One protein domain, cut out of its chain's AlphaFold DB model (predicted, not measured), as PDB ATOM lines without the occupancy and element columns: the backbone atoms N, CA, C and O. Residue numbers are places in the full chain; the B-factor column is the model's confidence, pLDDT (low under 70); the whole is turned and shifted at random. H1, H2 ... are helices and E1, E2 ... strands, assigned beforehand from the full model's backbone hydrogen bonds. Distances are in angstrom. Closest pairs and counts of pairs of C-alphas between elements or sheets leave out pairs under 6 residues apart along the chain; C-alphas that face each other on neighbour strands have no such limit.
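AT A GLANCE: This is residues 231 to 324 and 338 to 372 of the 376 residues of the protein "Hypothetical protein" of Asterionellopsis glacialis (UniProt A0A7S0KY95). A strongly twisted sheet of six strands curls round helix H2, and the long helix H5 lies on the same face of the sheet, over its edge strand E3. The longest strand, E4, runs through the sheet with E2 on one side and E5 and E6 on the other, while the short helices H1, H4 and H6 lie off the sheet. The printed part has 129 residues, with six named helices and six named strands in the order E1, H1, H2, E2, E3, H3, H4, H5, H6, E4, E5, E6. The sheet is branched and mixed, with E1 and E6 parallel and its other neighbour pairs antiparallel; the class is mixed, helices and strands. The whole is compact, with a radius of gyration of the C-alphas of 14.7 A and spans of 40 by 32 by 29 A.

IN THESE COORDINATES: Residues 231 to 244 hold no named element, but residues 231 to 232 pair with residues 238 to 239 as antiparallel strands do. Strand E1, residues 245 to 248, begins with C-alpha 245 at (13.918, 6.985, -18.109). Helix H1 is residues 251 to 254, and helix H2, residues 261 to 272, is 16.2 A long from first to last C-alpha. Strand E2, residues 279 to 286, is 20.6 A long and bends by 53 degrees at residue 282. Strand E3 is residues 289 to 293, helix H3 residues 294 to 297 and helix H4 residues 301 to 304. Helix H5, residues 308 to 324, is 24.5 A long and ends with C-alpha 324 at (-11.383, 10.783, 4.214). After the cut come helix H6, residues 339 to 344, and strand E4, residues 347 to 356, which is 27.3 A long. Strand E5 is residues 361 to 364, and strand E6, residues 368 to 371, ends with C-alpha 371 at (9.624, 16.568, -18.404).

HOW THE PARTS SIT: E4 has staggered pairing: E6 along its residues 347 to 350, E2 along 351 to 356 and E5 along 353 to 356. E4 and E2 are antiparallel, with N 353 and O 283 3.0 A apart, within hydrogen-bond range. E4 and E5 form a hairpin, with N 363 and O 354 at 2.8 A; E4 and E6 are antiparallel, with N 370 and O 348 at 2.7 A. E1 is parallel to E6, with N 247 and O 369 at 2.7 A. E2 and E3 form a hairpin, with N 284 and O 292 at 2.8 A. H2 is on the sheet, its closest C-alphas to E2 being those of Lys 269 and Ile 279, 6.8 A apart. H5 is on the same face as H2, at a height over the sheet of 8.7 A; the closest C-alphas of H5 and E3 are those of Ile 291 and Leu 312, 6.1 A apart. H2 and H5 only just touch, with 3 pairs of C-alphas within 8 A, and only at their ends, where the C-alphas of Leu 261 and Phe 308 are closest at 4.8 A. H2 with residues 261 to 262 alone only just touches H4, also with 3 pairs; the closest C-alphas are those of Arg 262 and Leu 304, 4.8 A apart. H3 only grazes the sheet with residues 294 to 296. H6 is close to but not clearly touching H5, the C-alphas of Lys 313 and Leu 339 being closest at 6.7 A. H1 touches no helix. In H2 and H5 every O i to N i+4 pair is within hydrogen-bond range; H6 has 0 of 2 such pairs but 3 of 3 O i to N i+3 pairs, and H1, H3 and H4 are too short for an O i to N i+4 pair.

THE WHOLE: The two C-alphas farthest apart, those of Ala 274 and Glu 324, are 43.6 A apart. Residues 325 to 337 are not printed, and C-alphas 324 and 338 are 15.4 A apart across the cut. Of the links that are printed whole, none is long. The model's mean pLDDT over the printed part is 84.9, with residues 298 to 299 and 319 to 324 under 70.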
ATOM      1  N   MET A 231      19.973  -2.965  -9.517       88.44
ATOM      2  CA  MET A 231      18.677  -3.622  -9.619       88.44
ATOM      3  C   MET A 231      18.563  -4.331 -10.966       88.44
ATOM      4  O   MET A 231      19.030  -3.835 -12.003       88.44
ATOM      5  N   GLN A 232      17.941  -5.510 -10.958       84.75
ATOM      6  CA  GLN A 232      17.651  -6.230 -12.192       84.75
ATOM      7  C   GLN A 232      16.618  -5.447 -12.998       84.75
ATOM      8  O   GLN A 232      15.585  -5.033 -12.487       84.75
ATOM      9  N   GLY A 233      16.946  -5.201 -14.256       81.81
ATOM     10  CA  GLY A 233      16.081  -4.587 -15.243       81.81
ATOM     11  C   GLY A 233      15.770  -5.563 -16.375       81.81
ATOM     12  O   GLY A 233      16.162  -6.731 -16.378       81.81
ATOM     13  N   LEU A 234      15.062  -5.048 -17.374       81.94
ATOM     14  CA  LEU A 234      14.524  -5.850 -18.463       81.94
ATOM     15  C   LEU A 234      15.619  -6.473 -19.355       81.94
ATOM     16  O   LEU A 234      16.612  -5.813 -19.689       81.94
ATOM     17  N   HIS A 235      15.413  -7.724 -19.781       78.06
ATOM     18  CA  HIS A 235      16.312  -8.491 -20.661       78.06
ATOM     19  C   HIS A 235      17.777  -8.529 -20.177       78.06
ATOM     20  O   HIS A 235      18.719  -8.366 -20.961       78.06
ATOM     21  N   GLY A 236      17.986  -8.685 -18.866       75.69
ATOM     22  CA  GLY A 236      19.319  -8.790 -18.261       75.69
ATOM     23  C   GLY A 236      20.109  -7.477 -18.206       75.69
ATOM     24  O   GLY A 236      21.297  -7.493 -17.880       75.69
ATOM     25  N   LYS A 237      19.485  -6.333 -18.518       82.75
ATOM     26  CA  LYS A 237      20.063  -5.020 -18.200       82.75
ATOM     27  C   LYS A 237      19.941  -4.774 -16.704       82.75
ATOM     28  O   LYS A 237      18.944  -5.149 -16.109       82.75
ATOM     29  N   THR A 238      20.907  -4.093 -16.111       88.25
ATOM     30  CA  THR A 238      20.796  -3.595 -14.739       88.25
ATOM     31  C   THR A 238      20.644  -2.084 -14.742       88.25
ATOM     32  O   THR A 238      21.031  -1.406 -15.699       88.25
ATOM     33  N   HIS A 239      20.046  -1.563 -13.683       90.50
ATOM     34  CA  HIS A 239      19.956  -0.134 -13.431       90.50
ATOM     35  C   HIS A 239      20.144   0.132 -11.939       90.50
ATOM     36  O   HIS A 239      19.963  -0.767 -11.130       90.50
ATOM     37  N   ASN A 240      20.511   1.347 -11.554       92.38
ATOM     38  CA  ASN A 240      20.694   1.714 -10.150       92.38
ATOM     39  C   ASN A 240      19.936   2.999  -9.787       92.38
ATOM     40  O   ASN A 240      19.234   3.583 -10.611       92.38
ATOM     41  N   LEU A 241      20.118   3.465  -8.546       89.62
ATOM     42  CA  LEU A 241      19.482   4.670  -7.989       89.62
ATOM     43  C   LEU A 241      19.601   5.930  -8.876       89.62
ATOM     44  O   LEU A 241      18.769   6.834  -8.792       89.62
ATOM     45  N   TRP A 242      20.651   6.035  -9.693       91.31
ATOM     46  CA  TRP A 242      20.937   7.224 -10.498       91.31
ATOM     47  C   TRP A 242      20.331   7.173 -11.903       91.31
ATOM     48  O   TRP A 242      20.273   8.208 -12.578       91.31
ATOM     49  N   ASP A 243      19.880   6.000 -12.344       92.06
ATOM     50  CA  ASP A 243      19.320   5.805 -13.672       92.06
ATOM     51  C   ASP A 243      17.875   6.299 -13.743       92.06
ATOM     52  O   ASP A 243      17.080   6.147 -12.817       92.06
ATOM     53  N   ARG A 244      17.525   6.938 -14.864       91.88
ATOM     54  CA  ARG A 244      16.181   7.482 -15.098       91.88
ATOM     55  C   ARG A 244      15.775   7.362 -16.553       91.88
ATOM     56  O   ARG A 244      16.537   7.714 -17.460       91.88
ATOM     57  N   LEU A 245      14.521   6.995 -16.781       92.62
ATOM     58  CA  LEU A 245      13.918   6.985 -18.109       92.62
ATOM     59  C   LEU A 245      13.266   8.337 -18.400       92.62
ATOM     60  O   LEU A 245      12.115   8.597 -18.074       92.62
ATOM     61  N   VAL A 246      14.016   9.236 -19.037       93.38
ATOM     62  CA  VAL A 246      13.546  10.612 -19.274       93.38
ATOM     63  C   VAL A 246      12.660  10.709 -20.517       93.38
ATOM     64  O   VAL A 246      13.146  10.565 -21.639       93.38
ATOM     65  N   LEU A 247      11.387  11.051 -20.365       92.19
ATOM     66  CA  LEU A 247      10.446  11.368 -21.438       92.19
ATOM     67  C   LEU A 247      10.250  12.880 -21.545       92.19
ATOM     68  O   LEU A 247       9.963  13.549 -20.564       92.19
ATOM     69  N   LYS A 248      10.401  13.438 -22.750       90.00
ATOM     70  CA  LYS A 248      10.169  14.869 -22.995       90.00
ATOM     71  C   LYS A 248       8.818  15.081 -23.658       90.00
ATOM     72  O   LYS A 248       8.530  14.492 -24.708       90.00
ATOM     73  N   GLU A 249       8.005  15.934 -23.062       87.19
ATOM     74  CA  GLU A 249       6.791  16.421 -23.689       87.19
ATOM     75  C   GLU A 249       7.134  17.353 -24.860       87.19
ATOM     76  O   GLU A 249       8.074  18.146 -24.806       87.19
ATOM     77  N   GLY A 250       6.407  17.202 -25.968       85.00
ATOM     78  CA  GLY A 250       6.573  18.061 -27.137       85.00
ATOM     79  C   GLY A 250       5.583  19.220 -27.113       85.00
ATOM     80  O   GLY A 250       4.460  19.054 -26.646       85.00
ATOM     81  N   GLU A 251       5.947  20.345 -27.722       82.31
ATOM     82  CA  GLU A 251       5.112  21.554 -27.838       82.31
ATOM     83  C   GLU A 251       3.689  21.274 -28.368       82.31
ATOM     84  O   GLU A 251       2.689  21.757 -27.840       82.31
ATOM     85  N   LYS A 252       3.565  20.405 -29.380       81.25
ATOM     86  CA  LYS A 252       2.263  20.002 -29.949       81.25
ATOM     87  C   LYS A 252       1.392  19.178 -28.997       81.25
ATOM     88  O   LYS A 252       0.186  19.100 -29.204       81.25
ATOM     89  N   ALA A 253       2.002  18.476 -28.041       79.56
ATOM     90  CA  ALA A 253       1.270  17.733 -27.020       79.56
ATOM     91  C   ALA A 253       0.842  18.688 -25.902       79.56
ATOM     92  O   ALA A 253      -0.329  18.707 -25.549       79.56
ATOM     93  N   ALA A 254       1.744  19.567 -25.460       80.69
ATOM     94  CA  ALA A 254       1.450  20.589 -24.459       80.69
ATOM     95  C   ALA A 254       0.301  21.525 -24.879       80.69
ATOM     96  O   ALA A 254      -0.614  21.770 -24.103       80.69
ATOM     97  N   THR A 255       0.267  21.961 -26.144       76.75
ATOM     98  CA  THR A 255      -0.842  22.783 -26.685       76.75
ATOM     99  C   THR A 255      -2.190  22.056 -26.753       76.75
ATOM    100  O   THR A 255      -3.221  22.702 -26.914       76.75
ATOM    101  N   LYS A 256      -2.206  20.724 -26.621       77.44
ATOM    102  CA  LYS A 256      -3.412  19.880 -26.601       77.44
ATOM    103  C   LYS A 256      -3.759  19.359 -25.201       77.44
ATOM    104  O   LYS A 256      -4.477  18.373 -25.093       77.44
ATOM    105  N   GLY A 257      -3.239  19.989 -24.147       74.94
ATOM    106  CA  GLY A 257      -3.483  19.583 -22.759       74.94
ATOM    107  C   GLY A 257      -2.483  18.563 -22.203       74.94
ATOM    108  O   GLY A 257      -2.626  18.145 -21.061       74.94
ATOM    109  N   GLY A 258      -1.457  18.187 -22.972       83.81
ATOM    110  CA  GLY A 258      -0.342  17.351 -22.529       83.81
ATOM    111  C   GLY A 258      -0.200  16.027 -23.283       83.81
ATOM    112  O   GLY A 258      -0.886  15.744 -24.271       83.81
ATOM    113  N   LEU A 259       0.753  15.200 -22.855       88.06
ATOM    114  CA  LEU A 259       0.903  13.829 -23.352       88.06
ATOM    115  C   LEU A 259      -0.260  12.949 -22.857       88.06
ATOM    116  O   LEU A 259      -0.513  12.894 -21.659       88.06
ATOM    117  N   THR A 260      -0.943  12.242 -23.760       91.31
ATOM    118  CA  THR A 260      -1.992  11.278 -23.374       91.31
ATOM    119  C   THR A 260      -1.396  10.035 -22.721       91.31
ATOM    120  O   THR A 260      -0.248   9.682 -23.022       91.31
ATOM    121  N   LEU A 261      -2.169   9.349 -21.875       89.25
ATOM    122  CA  LEU A 261      -1.725   8.126 -21.201       89.25
ATOM    123  C   LEU A 261      -1.278   7.060 -22.219       89.25
ATOM    124  O   LEU A 261      -0.157   6.564 -22.130       89.25
ATOM    125  N   ARG A 262      -2.044   6.833 -23.296       89.88
ATOM    126  CA  ARG A 262      -1.680   5.918 -24.398       89.88
ATOM    127  C   ARG A 262      -0.304   6.229 -24.987       89.88
ATOM    128  O   ARG A 262       0.516   5.341 -25.219       89.88
ATOM    129  N   ARG A 263      -0.023   7.513 -25.234       89.62
ATOM    130  CA  ARG A 263       1.266   7.948 -25.793       89.62
ATOM    131  C   ARG A 263       2.397   7.867 -24.778       89.62
ATOM    132  O   ARG A 263       3.541   7.688 -25.195       89.62
ATOM    133  N   LEU A 264       2.108   8.038 -23.489       90.62
ATOM    134  CA  LEU A 264       3.075   7.822 -22.419       90.62
ATOM    135  C   LEU A 264       3.487   6.348 -22.392       90.62
ATOM    136  O   LEU A 264       4.671   6.075 -22.575       90.62
ATOM    137  N   LEU A 265       2.523   5.430 -22.297       91.44
ATOM    138  CA  LEU A 265       2.748   3.982 -22.284       91.44
ATOM    139  C   LEU A 265       3.567   3.527 -23.504       91.44
ATOM    140  O   LEU A 265       4.630   2.928 -23.357       91.44
ATOM    141  N   GLN A 266       3.176   3.930 -24.719       90.81
ATOM    142  CA  GLN A 266       3.933   3.619 -25.943       90.81
ATOM    143  C   GLN A 266       5.372   4.160 -25.925       90.81
ATOM    144  O   GLN A 266       6.299   3.518 -26.423       90.81
ATOM    145  N   ARG A 267       5.586   5.363 -25.376       91.00
ATOM    146  CA  ARG A 267       6.927   5.955 -25.270       91.00
ATOM    147  C   ARG A 267       7.778   5.272 -24.211       91.00
ATOM    148  O   ARG A 267       8.986   5.186 -24.424       91.00
ATOM    149  N   VAL A 268       7.176   4.819 -23.113       91.81
ATOM    150  CA  VAL A 268       7.855   3.998 -22.108       91.81
ATOM    151  C   VAL A 268       8.288   2.686 -22.751       91.81
ATOM    152  O   VAL A 268       9.489   2.428 -22.770       91.81
ATOM    153  N   LYS A 269       7.375   1.949 -23.405       90.75
ATOM    154  CA  LYS A 269       7.706   0.685 -24.090       90.75
ATOM    155  C   LYS A 269       8.862   0.852 -25.082       90.75
ATOM    156  O   LYS A 269       9.876   0.167 -24.991       90.75
ATOM    157  N   LYS A 270       8.783   1.871 -25.947       90.69
ATOM    158  CA  LYS A 270       9.830   2.192 -26.935       90.69
ATOM    159  C   LYS A 270      11.187   2.574 -26.328       90.69
ATOM    160  O   LYS A 270      12.205   2.497 -27.012       90.69
ATOM    161  N   LYS A 271      11.214   3.085 -25.095       88.31
ATOM    162  CA  LYS A 271      12.462   3.437 -24.403       88.31
ATOM    163  C   LYS A 271      13.019   2.303 -23.555       88.31
ATOM    164  O   LYS A 271      14.236   2.243 -23.402       88.31
ATOM    165  N   ALA A 272      12.150   1.472 -22.997       86.38
ATOM    166  CA  ALA A 272      12.519   0.365 -22.130       86.38
ATOM    167  C   ALA A 272      13.093  -0.812 -22.939       86.38
ATOM    168  O   ALA A 272      14.189  -1.291 -22.633       86.38
ATOM    169  N   ALA A 273      12.417  -1.204 -24.024       83.81
ATOM    170  CA  ALA A 273      12.790  -2.345 -24.856       83.81
ATOM    171  C   ALA A 273      13.152  -1.941 -26.296       83.81
ATOM    172  O   ALA A 273      12.735  -0.899 -26.806       83.81
ATOM    173  N   ALA A 274      13.979  -2.769 -26.947       81.06
ATOM    174  CA  ALA A 274      14.310  -2.611 -28.367       81.06
ATOM    175  C   ALA A 274      13.130  -3.010 -29.264       81.06
ATOM    176  O   ALA A 274      12.889  -2.352 -30.277       81.06
ATOM    177  N   ASP A 275      12.402  -4.048 -28.852       84.25
ATOM    178  CA  ASP A 275      11.108  -4.426 -29.394       84.25
ATOM    179  C   ASP A 275      10.012  -4.001 -28.400       84.25
ATOM    180  O   ASP A 275       9.946  -4.549 -27.302       84.25
ATOM    181  N   PRO A 276       9.197  -2.978 -28.704       83.38
ATOM    182  CA  PRO A 276       8.132  -2.530 -27.808       83.38
ATOM    183  C   PRO A 276       7.041  -3.578 -27.577       83.38
ATOM    184  O   PRO A 276       6.326  -3.462 -26.584       83.38
ATOM    185  N   ASP A 277       6.898  -4.545 -28.486       84.75
ATOM    186  CA  ASP A 277       5.856  -5.572 -28.424       84.75
ATOM    187  C   ASP A 277       6.291  -6.786 -27.588       84.75
ATOM    188  O   ASP A 277       5.468  -7.648 -27.302       84.75
ATOM    189  N   SER A 278       7.556  -6.839 -27.146       85.06
ATOM    190  CA  SER A 278       8.045  -7.880 -26.232       85.06
ATOM    191  C   SER A 278       7.698  -7.607 -24.764       85.06
ATOM    192  O   SER A 278       7.974  -8.442 -23.910       85.06
ATOM    193  N   ILE A 279       7.142  -6.430 -24.454       89.62
ATOM    194  CA  ILE A 279       6.833  -6.018 -23.084       89.62
ATOM    195  C   ILE A 279       5.427  -5.457 -22.936       89.62
ATOM    196  O   ILE A 279       4.913  -4.701 -23.774       89.62
ATOM    197  N   GLU A 280       4.841  -5.741 -21.787       90.38
ATOM    198  CA  GLU A 280       3.563  -5.203 -21.361       90.38
ATOM    199  C   GLU A 280       3.737  -4.332 -20.118       90.38
ATOM    200  O   GLU A 280       4.617  -4.572 -19.305       90.38
ATOM    201  N   ILE A 281       2.985  -3.232 -20.011       91.81
ATOM    202  CA  ILE A 281       3.077  -2.373 -18.824       91.81
ATOM    203  C   ILE A 281       2.032  -2.874 -17.839       91.81
ATOM    204  O   ILE A 281       0.849  -2.639 -18.068       91.81
ATOM    205  N   SER A 282       2.469  -3.529 -16.764       91.44
ATOM    206  CA  SER A 282       1.584  -4.055 -15.725       91.44
ATOM    207  C   SER A 282       0.951  -2.919 -14.934       91.44
ATOM    208  O   SER A 282      -0.271  -2.864 -14.816       91.44
ATOM    209  N   THR A 283       1.764  -1.987 -14.420       92.62
ATOM    210  CA  THR A 283       1.282  -0.868 -13.596       92.62
ATOM    211  C   THR A 283       2.088   0.419 -13.787       92.62
ATOM    212  O   THR A 283       3.282   0.408 -14.093       92.62
ATOM    213  N   VAL A 284       1.416   1.558 -13.594       93.50
ATOM    214  CA  VAL A 284       2.013   2.893 -13.484       93.50
ATOM    215  C   VAL A 284       1.478   3.559 -12.225       93.50
ATOM    216  O   VAL A 284       0.264   3.716 -12.073       93.50
ATOM    217  N   SER A 285       2.375   4.006 -11.352       93.25
ATOM    218  CA  SER A 285       2.026   4.673 -10.097       93.25
ATOM    219  C   SER A 285       2.799   5.975  -9.891       93.25
ATOM    220  O   SER A 285       3.891   6.192 -10.427       93.25
ATOM    221  N   PHE A 286       2.204   6.872  -9.112       90.75
ATOM    222  CA  PHE A 286       2.815   8.109  -8.644       90.75
ATOM    223  C   PHE A 286       2.683   8.183  -7.126       90.75
ATOM    224  O   PHE A 286       1.625   8.516  -6.598       90.75
ATOM    225  N   GLY A 287       3.766   7.851  -6.423       86.56
ATOM    226  CA  GLY A 287       3.723   7.696  -4.969       86.56
ATOM    227  C   GLY A 287       2.730   6.592  -4.574       86.56
ATOM    228  O   GLY A 287       2.840   5.494  -5.123       86.56
ATOM    229  N   PRO A 288       1.774   6.859  -3.665       85.81
ATOM    230  CA  PRO A 288       0.764   5.874  -3.269       85.81
ATOM    231  C   PRO A 288      -0.346   5.688  -4.318       85.81
ATOM    232  O   PRO A 288      -1.056   4.688  -4.286       85.81
ATOM    233  N   TYR A 289      -0.495   6.617  -5.269       88.62
ATOM    234  CA  TYR A 289      -1.610   6.614  -6.211       88.62
ATOM    235  C   TYR A 289      -1.313   5.730  -7.428       88.62
ATOM    236  O   TYR A 289      -0.347   5.953  -8.169       88.62
ATOM    237  N   MET A 290      -2.168   4.736  -7.665       88.25
ATOM    238  CA  MET A 290      -2.130   3.903  -8.867       88.25
ATOM    239  C   MET A 290      -2.860   4.619 -10.010       88.25
ATOM    240  O   MET A 290      -4.040   4.925  -9.902       88.25
ATOM    241  N   ILE A 291      -2.151   4.903 -11.104       89.38
ATOM    242  CA  ILE A 291      -2.690   5.660 -12.248       89.38
ATOM    243  C   ILE A 291      -3.237   4.718 -13.316       89.38
ATOM    244  O   ILE A 291      -4.211   5.031 -13.991       89.38
ATOM    245  N   TYR A 292      -2.550   3.599 -13.532       89.75
ATOM    246  CA  TYR A 292      -2.901   2.622 -14.552       89.75
ATOM    247  C   TYR A 292      -2.460   1.235 -14.102       89.75
ATOM    248  O   TYR A 292      -1.344   1.073 -13.607       89.75
ATOM    249  N   ALA A 293      -3.310   0.246 -14.334       89.06
ATOM    250  CA  ALA A 293      -2.992  -1.167 -14.256       89.06
ATOM    251  C   ALA A 293      -3.626  -1.901 -15.441       89.06
ATOM    252  O   ALA A 293      -4.784  -1.636 -15.772       89.06
ATOM    253  N   ASN A 294      -2.883  -2.817 -16.068       85.50
ATOM    254  CA  ASN A 294      -3.336  -3.511 -17.274       85.50
ATOM    255  C   ASN A 294      -4.668  -4.241 -17.038       85.50
ATOM    256  O   ASN A 294      -5.656  -3.963 -17.708       85.50
ATOM    257  N   PHE A 295      -4.742  -5.032 -15.963       78.69
ATOM    258  CA  PHE A 295      -5.918  -5.836 -15.614       78.69
ATOM    259  C   PHE A 295      -7.198  -5.034 -15.313       78.69
ATOM    260  O   PHE A 295      -8.284  -5.610 -15.313       78.69
ATOM    261  N   LEU A 296      -7.088  -3.735 -15.007       73.12
ATOM    262  CA  LEU A 296      -8.246  -2.866 -14.746       73.12
ATOM    263  C   LEU A 296      -8.723  -2.146 -16.003       73.12
ATOM    264  O   LEU A 296      -9.915  -1.896 -16.141       73.12
ATOM    265  N   HIS A 297      -7.802  -1.798 -16.902       70.44
ATOM    266  CA  HIS A 297      -8.058  -0.821 -17.959       70.44
ATOM    267  C   HIS A 297      -7.797  -1.360 -19.375       70.44
ATOM    268  O   HIS A 297      -7.687  -0.564 -20.309       70.44
ATOM    269  N   GLU A 298      -7.707  -2.684 -19.554       61.62
ATOM    270  CA  GLU A 298      -7.528  -3.357 -20.855       61.62
ATOM    271  C   GLU A 298      -8.555  -2.899 -21.915       61.62
ATOM    272  O   GLU A 298      -8.187  -2.702 -23.074       61.62
ATOM    273  N   ASP A 299      -9.802  -2.630 -21.506       63.78
ATOM    274  CA  ASP A 299     -10.909  -2.226 -22.391       63.78
ATOM    275  C   ASP A 299     -11.314  -0.737 -22.259       63.78
ATOM    276  O   ASP A 299     -12.255  -0.273 -22.909       63.78
ATOM    277  N   GLU A 300     -10.613   0.051 -21.435       74.19
ATOM    278  CA  GLU A 300     -10.961   1.453 -21.154       74.19
ATOM    279  C   GLU A 300     -10.230   2.440 -22.079       74.19
ATOM    280  O   GLU A 300      -9.461   3.312 -21.655       74.19
ATOM    281  N   ASP A 301     -10.516   2.344 -23.379       74.56
ATOM    282  CA  ASP A 301      -9.936   3.221 -24.407       74.56
ATOM    283  C   ASP A 301     -10.145   4.723 -24.112       74.56
ATOM    284  O   ASP A 301      -9.292   5.551 -24.456       74.56
ATOM    285  N   GLU A 302     -11.242   5.079 -23.432       80.50
ATOM    286  CA  GLU A 302     -11.549   6.456 -23.031       80.50
ATOM    287  C   GLU A 302     -10.537   7.025 -22.025       80.50
ATOM    288  O   GLU A 302     -10.173   8.199 -22.126       80.50
ATOM    289  N   MET A 303     -10.046   6.223 -21.073       82.56
ATOM    290  CA  MET A 303      -9.036   6.654 -20.097       82.56
ATOM    291  C   MET A 303      -7.671   6.832 -20.768       82.56
ATOM    292  O   MET A 303      -6.969   7.817 -20.523       82.56
ATOM    293  N   LEU A 304      -7.314   5.911 -21.667       84.44
ATOM    294  CA  LEU A 304      -6.040   5.921 -22.387       84.44
ATOM    295  C   LEU A 304      -5.858   7.179 -23.252       84.44
ATOM    296  O   LEU A 304      -4.732   7.663 -23.428       84.44
ATOM    297  N   ASP A 305      -6.948   7.736 -23.776       88.38
ATOM    298  CA  ASP A 305      -6.907   8.923 -24.630       88.38
ATOM    299  C   ASP A 305      -6.920  10.251 -23.853       88.38
ATOM    300  O   ASP A 305      -6.610  11.299 -24.435       88.38
ATOM    301  N   LYS A 306      -7.168  10.227 -22.535       89.69
ATOM    302  CA  LYS A 306      -7.073  11.418 -21.678       89.69
ATOM    303  C   LYS A 306      -5.615  11.877 -21.490       89.69
ATOM    304  O   LYS A 306      -4.675  11.070 -21.545       89.69
ATOM    305  N   PRO A 307      -5.379  13.184 -21.263       90.31
ATOM    306  CA  PRO A 307      -4.070  13.691 -20.862       90.31
ATOM    307  C   PRO A 307      -3.600  13.053 -19.550       90.31
ATOM    308  O   PRO A 307      -4.345  13.023 -18.577       90.31
ATOM    309  N   PHE A 308      -2.342  12.611 -19.492       88.69
ATOM    310  CA  PHE A 308      -1.769  11.941 -18.319       88.69
ATOM    311  C   PHE A 308      -1.913  12.765 -17.030       88.69
ATOM    312  O   PHE A 308      -2.232  12.220 -15.981       88.69
ATOM    313  N   LEU A 309      -1.724  14.085 -17.115       87.12
ATOM    314  CA  LEU A 309      -1.889  14.984 -15.969       87.12
ATOM    315  C   LEU A 309      -3.314  15.000 -15.424       87.12
ATOM    316  O   LEU A 309      -3.490  15.111 -14.220       87.12
ATOM    317  N   GLN A 310      -4.309  14.909 -16.303       88.00
ATOM    318  CA  GLN A 310      -5.701  14.869 -15.884       88.00
ATOM    319  C   GLN A 310      -5.998  13.545 -15.184       88.00
ATOM    320  O   GLN A 310      -6.518  13.564 -14.082       88.00
ATOM    321  N   VAL A 311      -5.564  12.421 -15.765       88.19
ATOM    322  CA  VAL A 311      -5.721  11.093 -15.148       88.19
ATOM    323  C   VAL A 311      -5.045  11.031 -13.774       88.19
ATOM    324  O   VAL A 311      -5.603  10.475 -12.838       88.19
ATOM    325  N   LEU A 312      -3.868  11.644 -13.631       87.88
ATOM    326  CA  LEU A 312      -3.180  11.737 -12.346       87.88
ATOM    327  C   LEU A 312      -3.975  12.558 -11.320       87.88
ATOM    328  O   LEU A 312      -4.080  12.139 -10.174       87.88
ATOM    329  N   LYS A 313      -4.519  13.717 -11.712       87.56
ATOM    330  CA  LYS A 313      -5.345  14.538 -10.814       87.56
ATOM    331  C   LYS A 313      -6.613  13.797 -10.396       87.56
ATOM    332  O   LYS A 313      -6.917  13.779  -9.213       87.56
ATOM    333  N   ASP A 314      -7.282  13.145 -11.346       87.12
ATOM    334  CA  ASP A 314      -8.485  12.351 -11.089       87.12
ATOM    335  C   ASP A 314      -8.185  11.227 -10.073       87.12
ATOM    336  O   ASP A 314      -8.942  11.054  -9.123       87.12
ATOM    337  N   ALA A 315      -7.053  10.523 -10.222       84.94
ATOM    338  CA  ALA A 315      -6.633   9.454  -9.311       84.94
ATOM    339  C   ALA A 315      -6.306   9.953  -7.892       84.94
ATOM    340  O   ALA A 315      -6.634   9.275  -6.919       84.94
ATOM    341  N   ILE A 316      -5.679  11.129  -7.770       85.12
ATOM    342  CA  ILE A 316      -5.378  11.741  -6.467       85.12
ATOM    343  C   ILE A 316      -6.674  12.150  -5.773       85.12
ATOM    344  O   ILE A 316      -6.895  11.751  -4.638       85.12
ATOM    345  N   SER A 317      -7.566  12.854  -6.477       83.38
ATOM    346  CA  SER A 317      -8.858  13.262  -5.918       83.38
ATOM    347  C   SER A 317      -9.688  12.064  -5.454       83.38
ATOM    348  O   SER A 317     -10.205  12.083  -4.346       83.38
ATOM    349  N   SER A 318      -9.756  10.988  -6.246       79.75
ATOM    350  CA  SER A 318     -10.482   9.780  -5.836       79.75
ATOM    351  C   SER A 318      -9.835   9.025  -4.671       79.75
ATOM    352  O   SER A 318     -10.531   8.321  -3.946       79.75
ATOM    353  N   GLY A 319      -8.507   9.112  -4.531       69.31
ATOM    354  CA  GLY A 319      -7.779   8.475  -3.435       69.31
ATOM    355  C   GLY A 319      -7.972   9.224  -2.120       69.31
ATOM    356  O   GLY A 319      -8.265   8.600  -1.107       69.31
ATOM    357  N   ASP A 320      -7.894  10.554  -2.164       66.88
ATOM    358  CA  ASP A 320      -8.101  11.406  -0.993       66.88
ATOM    359  C   ASP A 320      -9.555  11.300  -0.478       66.88
ATOM    360  O   ASP A 320      -9.762  11.173   0.727       66.88
ATOM    361  N   ASP A 321     -10.553  11.229  -1.374       62.53
ATOM    362  CA  ASP A 321     -11.962  10.988  -1.003       62.53
ATOM    363  C   ASP A 321     -12.145   9.650  -0.248       62.53
ATOM    364  O   ASP A 321     -12.959   9.546   0.671       62.53
ATOM    365  N   PHE A 322     -11.387   8.613  -0.627       58.75
ATOM    366  CA  PHE A 322     -11.423   7.305   0.032       58.75
ATOM    367  C   PHE A 322     -10.748   7.346   1.410       58.75
ATOM    368  O   PHE A 322     -11.281   6.805   2.378       58.75
ATOM    369  N   ASP A 323      -9.604   8.016   1.531       62.19
ATOM    370  CA  ASP A 323      -8.908   8.147   2.812       62.19
ATOM    371  C   ASP A 323      -9.711   9.005   3.813       62.19
ATOM    372  O   ASP A 323      -9.731   8.696   5.006       62.19
ATOM    373  N   GLU A 324     -10.454  10.021   3.361       60.50
ATOM    374  CA  GLU A 324     -11.383  10.783   4.214       60.50
ATOM    375  C   GLU A 324     -12.580   9.941   4.700       60.50
ATOM    376  O   GLU A 324     -13.018  10.097   5.840       60.50
ATOM    377  N   ASP A 338      -1.041  18.650  -2.860       70.62
ATOM    378  CA  ASP A 338      -1.629  19.865  -3.425       70.62
ATOM    379  C   ASP A 338      -1.621  19.818  -4.968       70.62
ATOM    380  O   ASP A 338      -0.560  19.831  -5.618       70.62
ATOM    381  N   LEU A 339      -2.824  19.751  -5.550       73.69
ATOM    382  CA  LEU A 339      -3.070  19.609  -6.984       73.69
ATOM    383  C   LEU A 339      -2.581  20.816  -7.793       73.69
ATOM    384  O   LEU A 339      -2.198  20.653  -8.958       73.69
ATOM    385  N   ASP A 340      -2.520  22.002  -7.186       70.25
ATOM    386  CA  ASP A 340      -2.013  23.211  -7.839       70.25
ATOM    387  C   ASP A 340      -0.483  23.162  -7.958       70.25
ATOM    388  O   ASP A 340       0.108  23.551  -8.976       70.25
ATOM    389  N   SER A 341       0.187  22.561  -6.969       74.81
ATOM    390  CA  SER A 341       1.635  22.335  -7.010       74.81
ATOM    391  C   SER A 341       2.051  21.456  -8.199       74.81
ATOM    392  O   SER A 341       3.124  21.662  -8.782       74.81
ATOM    393  N   LEU A 342       1.204  20.500  -8.606       77.06
ATOM    394  CA  LEU A 342       1.475  19.575  -9.707       77.06
ATOM    395  C   LEU A 342       1.587  20.292 -11.050       77.06
ATOM    396  O   LEU A 342       2.414  19.887 -11.871       77.06
ATOM    397  N   ASP A 343       0.828  21.363 -11.285       75.81
ATOM    398  CA  ASP A 343       0.875  22.117 -12.543       75.81
ATOM    399  C   ASP A 343       2.181  22.898 -12.694       75.81
ATOM    400  O   ASP A 343       2.774  22.908 -13.778       75.81
ATOM    401  N   HIS A 344       2.695  23.450 -11.595       78.69
ATOM    402  CA  HIS A 344       3.928  24.239 -11.580       78.69
ATOM    403  C   HIS A 344       5.214  23.402 -11.712       78.69
ATOM    404  O   HIS A 344       6.260  23.926 -12.136       78.69
ATOM    405  N   ARG A 345       5.152  22.097 -11.404       83.69
ATOM    406  CA  ARG A 345       6.296  21.177 -11.530       83.69
ATOM    407  C   ARG A 345       6.778  21.078 -12.978       83.69
ATOM    408  O   ARG A 345       6.014  20.831 -13.907       83.69
ATOM    409  N   SER A 346       8.088  21.234 -13.177       86.19
ATOM    410  CA  SER A 346       8.734  21.100 -14.494       86.19
ATOM    411  C   SER A 346       8.875  19.650 -14.957       86.19
ATOM    412  O   SER A 346       9.053  19.404 -16.150       86.19
ATOM    413  N   PHE A 347       8.800  18.692 -14.036       89.81
ATOM    414  CA  PHE A 347       8.816  17.269 -14.336       89.81
ATOM    415  C   PHE A 347       7.997  16.476 -13.312       89.81
ATOM    416  O   PHE A 347       7.746  16.955 -12.208       89.81
ATOM    417  N   LEU A 348       7.618  15.259 -13.689       90.81
ATOM    418  CA  LEU A 348       6.980  14.258 -12.839       90.81
ATOM    419  C   LEU A 348       7.775  12.960 -12.935       90.81
ATOM    420  O   LEU A 348       8.152  12.577 -14.040       90.81
ATOM    421  N   ASP A 349       8.027  12.312 -11.804       91.94
ATOM    422  CA  ASP A 349       8.631  10.980 -11.762       91.94
ATOM    423  C   ASP A 349       7.534   9.971 -11.429       91.94
ATOM    424  O   ASP A 349       6.809  10.170 -10.459       91.94
ATOM    425  N   VAL A 350       7.408   8.926 -12.243       93.38
ATOM    426  CA  VAL A 350       6.467   7.822 -12.028       93.38
ATOM    427  C   VAL A 350       7.210   6.499 -11.967       93.38
ATOM    428  O   VAL A 350       8.232   6.319 -12.643       93.38
ATOM    429  N   THR A 351       6.672   5.577 -11.179       93.88
ATOM    430  CA  THR A 351       7.137   4.194 -11.121       93.88
ATOM    431  C   THR A 351       6.365   3.385 -12.151       93.88
ATOM    432  O   THR A 351       5.159   3.567 -12.319       93.88
ATOM    433  N   VAL A 352       7.075   2.535 -12.893       93.69
ATOM    434  CA  VAL A 352       6.475   1.694 -13.929       93.69
ATOM    435  C   VAL A 352       6.975   0.271 -13.770       93.69
ATOM    436  O   VAL A 352       8.182   0.033 -13.837       93.69
ATOM    437  N   ILE A 353       6.036  -0.656 -13.611       92.56
ATOM    438  CA  ILE A 353       6.293  -2.094 -13.610       92.56
ATOM    439  C   ILE A 353       5.867  -2.640 -14.964       92.56
ATOM    440  O   ILE A 353       4.815  -2.270 -15.497       92.56
ATOM    441  N   VAL A 354       6.714  -3.486 -15.535       92.56
ATOM    442  CA  VAL A 354       6.478  -4.121 -16.829       92.56
ATOM    443  C   VAL A 354       6.619  -5.629 -16.718       92.56
ATOM    444  O   VAL A 354       7.477  -6.110 -15.987       92.56
ATOM    445  N   GLU A 355       5.810  -6.351 -17.478       90.75
ATOM    446  CA  GLU A 355       5.912  -7.793 -17.665       90.75
ATOM    447  C   GLU A 355       6.674  -8.078 -18.966       90.75
ATOM    448  O   GLU A 355       6.380  -7.512 -20.027       90.75
ATOM    449  N   ASP A 356       7.696  -8.925 -18.876       87.75
ATOM    450  CA  ASP A 356       8.410  -9.469 -20.028       87.75
ATOM    451  C   ASP A 356       7.607 -10.636 -20.616       87.75
ATOM    452  O   ASP A 356       7.497 -11.692 -19.996       87.75
ATOM    453  N   LEU A 357       7.072 -10.475 -21.829       85.94
ATOM    454  CA  LEU A 357       6.216 -11.483 -22.463       85.94
ATOM    455  C   LEU A 357       6.988 -12.728 -22.927       85.94
ATOM    456  O   LEU A 357       6.371 -13.749 -23.237       85.94
ATOM    457  N   GLU A 358       8.321 -12.674 -22.998       82.56
ATOM    458  CA  GLU A 358       9.133 -13.840 -23.361       82.56
ATOM    459  C   GLU A 358       9.271 -14.826 -22.192       82.56
ATOM    460  O   GLU A 358       9.296 -16.040 -22.414       82.56
ATOM    461  N   ASN A 359       9.342 -14.314 -20.957       82.75
ATOM    462  CA  ASN A 359       9.647 -15.107 -19.759       82.75
ATOM    463  C   ASN A 359       8.533 -15.087 -18.693       82.75
ATOM    464  O   ASN A 359       8.513 -15.970 -17.839       82.75
ATOM    465  N   GLY A 360       7.596 -14.137 -18.767       82.19
ATOM    466  CA  GLY A 360       6.519 -13.916 -17.793       82.19
ATOM    467  C   GLY A 360       6.965 -13.225 -16.499       82.19
ATOM    468  O   GLY A 360       6.250 -13.278 -15.503       82.19
ATOM    469  N   ASP A 361       8.161 -12.630 -16.482       86.88
ATOM    470  CA  ASP A 361       8.722 -11.984 -15.294       86.88
ATOM    471  C   ASP A 361       8.288 -10.512 -15.212       86.88
ATOM    472  O   ASP A 361       8.409  -9.759 -16.183       86.88
ATOM    473  N   GLU A 362       7.851 -10.074 -14.028       89.44
ATOM    474  CA  GLU A 362       7.603  -8.659 -13.739       89.44
ATOM    475  C   GLU A 362       8.879  -7.961 -13.264       89.44
ATOM    476  O   GLU A 362       9.584  -8.424 -12.363       89.44
ATOM    477  N   VAL A 363       9.168  -6.808 -13.861       90.31
ATOM    478  CA  VAL A 363      10.376  -6.031 -13.597       90.31
ATOM    479  C   VAL A 363      10.021  -4.564 -13.395       90.31
ATOM    480  O   VAL A 363       9.313  -3.951 -14.199       90.31
ATOM    481  N   GLU A 364      10.565  -3.966 -12.339       90.31
ATOM    482  CA  GLU A 364      10.488  -2.524 -12.132       90.31
ATOM    483  C   GLU A 364      11.494  -1.807 -13.044       90.31
ATOM    484  O   GLU A 364      12.683  -2.134 -13.097       90.31
ATOM    485  N   LEU A 365      11.014  -0.820 -13.801       91.31
ATOM    486  CA  LEU A 365      11.877   0.031 -14.610       91.31
ATOM    487  C   LEU A 365      12.518   1.135 -13.756       91.31
ATOM    488  O   LEU A 365      11.893   1.613 -12.809       91.31
ATOM    489  N   PRO A 366      13.695   1.662 -14.151       92.06
ATOM    490  CA  PRO A 366      14.214   2.874 -13.533       92.06
ATOM    491  C   PRO A 366      13.173   4.000 -13.613       92.06
ATOM    492  O   PRO A 366      12.524   4.134 -14.662       92.06
ATOM    493  N   PRO A 367      13.059   4.858 -12.578       91.75
ATOM    494  CA  PRO A 367      12.011   5.869 -12.494       91.75
ATOM    495  C   PRO A 367      11.835   6.655 -13.796       91.75
ATOM    496  O   PRO A 367      12.795   7.193 -14.375       91.75
ATOM    497  N   VAL A 368      10.592   6.718 -14.273       94.00
ATOM    498  CA  VAL A 368      10.251   7.371 -15.535       94.00
ATOM    499  C   VAL A 368       9.981   8.842 -15.264       94.00
ATOM    500  O   VAL A 368       8.985   9.215 -14.653       94.00
ATOM    501  N   ARG A 369      10.862   9.704 -15.769       94.19
ATOM    502  CA  ARG A 369      10.751  11.155 -15.619       94.19
ATOM    503  C   ARG A 369      10.072  11.784 -16.823       94.19
ATOM    504  O   ARG A 369      10.705  11.933 -17.869       94.19
ATOM    505  N   LEU A 370       8.840  12.250 -16.676       91.75
ATOM    506  CA  LEU A 370       8.158  13.087 -17.659       91.75
ATOM    507  C   LEU A 370       8.530  14.561 -17.457       91.75
ATOM    508  O   LEU A 370       8.093  15.194 -16.506       91.75
ATOM    509  N   ILE A 371       9.315  15.133 -18.367       90.50
ATOM    510  CA  ILE A 371       9.624  16.568 -18.404       90.50
ATOM    511  C   ILE A 371       8.517  17.283 -19.178       90.50
ATOM    512  O   ILE A 371       8.354  17.036 -20.379       90.50
ATOM    513  N   LYS A 372       7.802  18.188 -18.500       86.56
ATOM    514  CA  LYS A 372       6.771  19.030 -19.112       86.56
ATOM    515  C   LYS A 372       7.405  20.047 -20.049       86.56
ATOM    516  O   LYS A 372       8.509  20.544 -19.800       86.56
TER     517      LYS A 372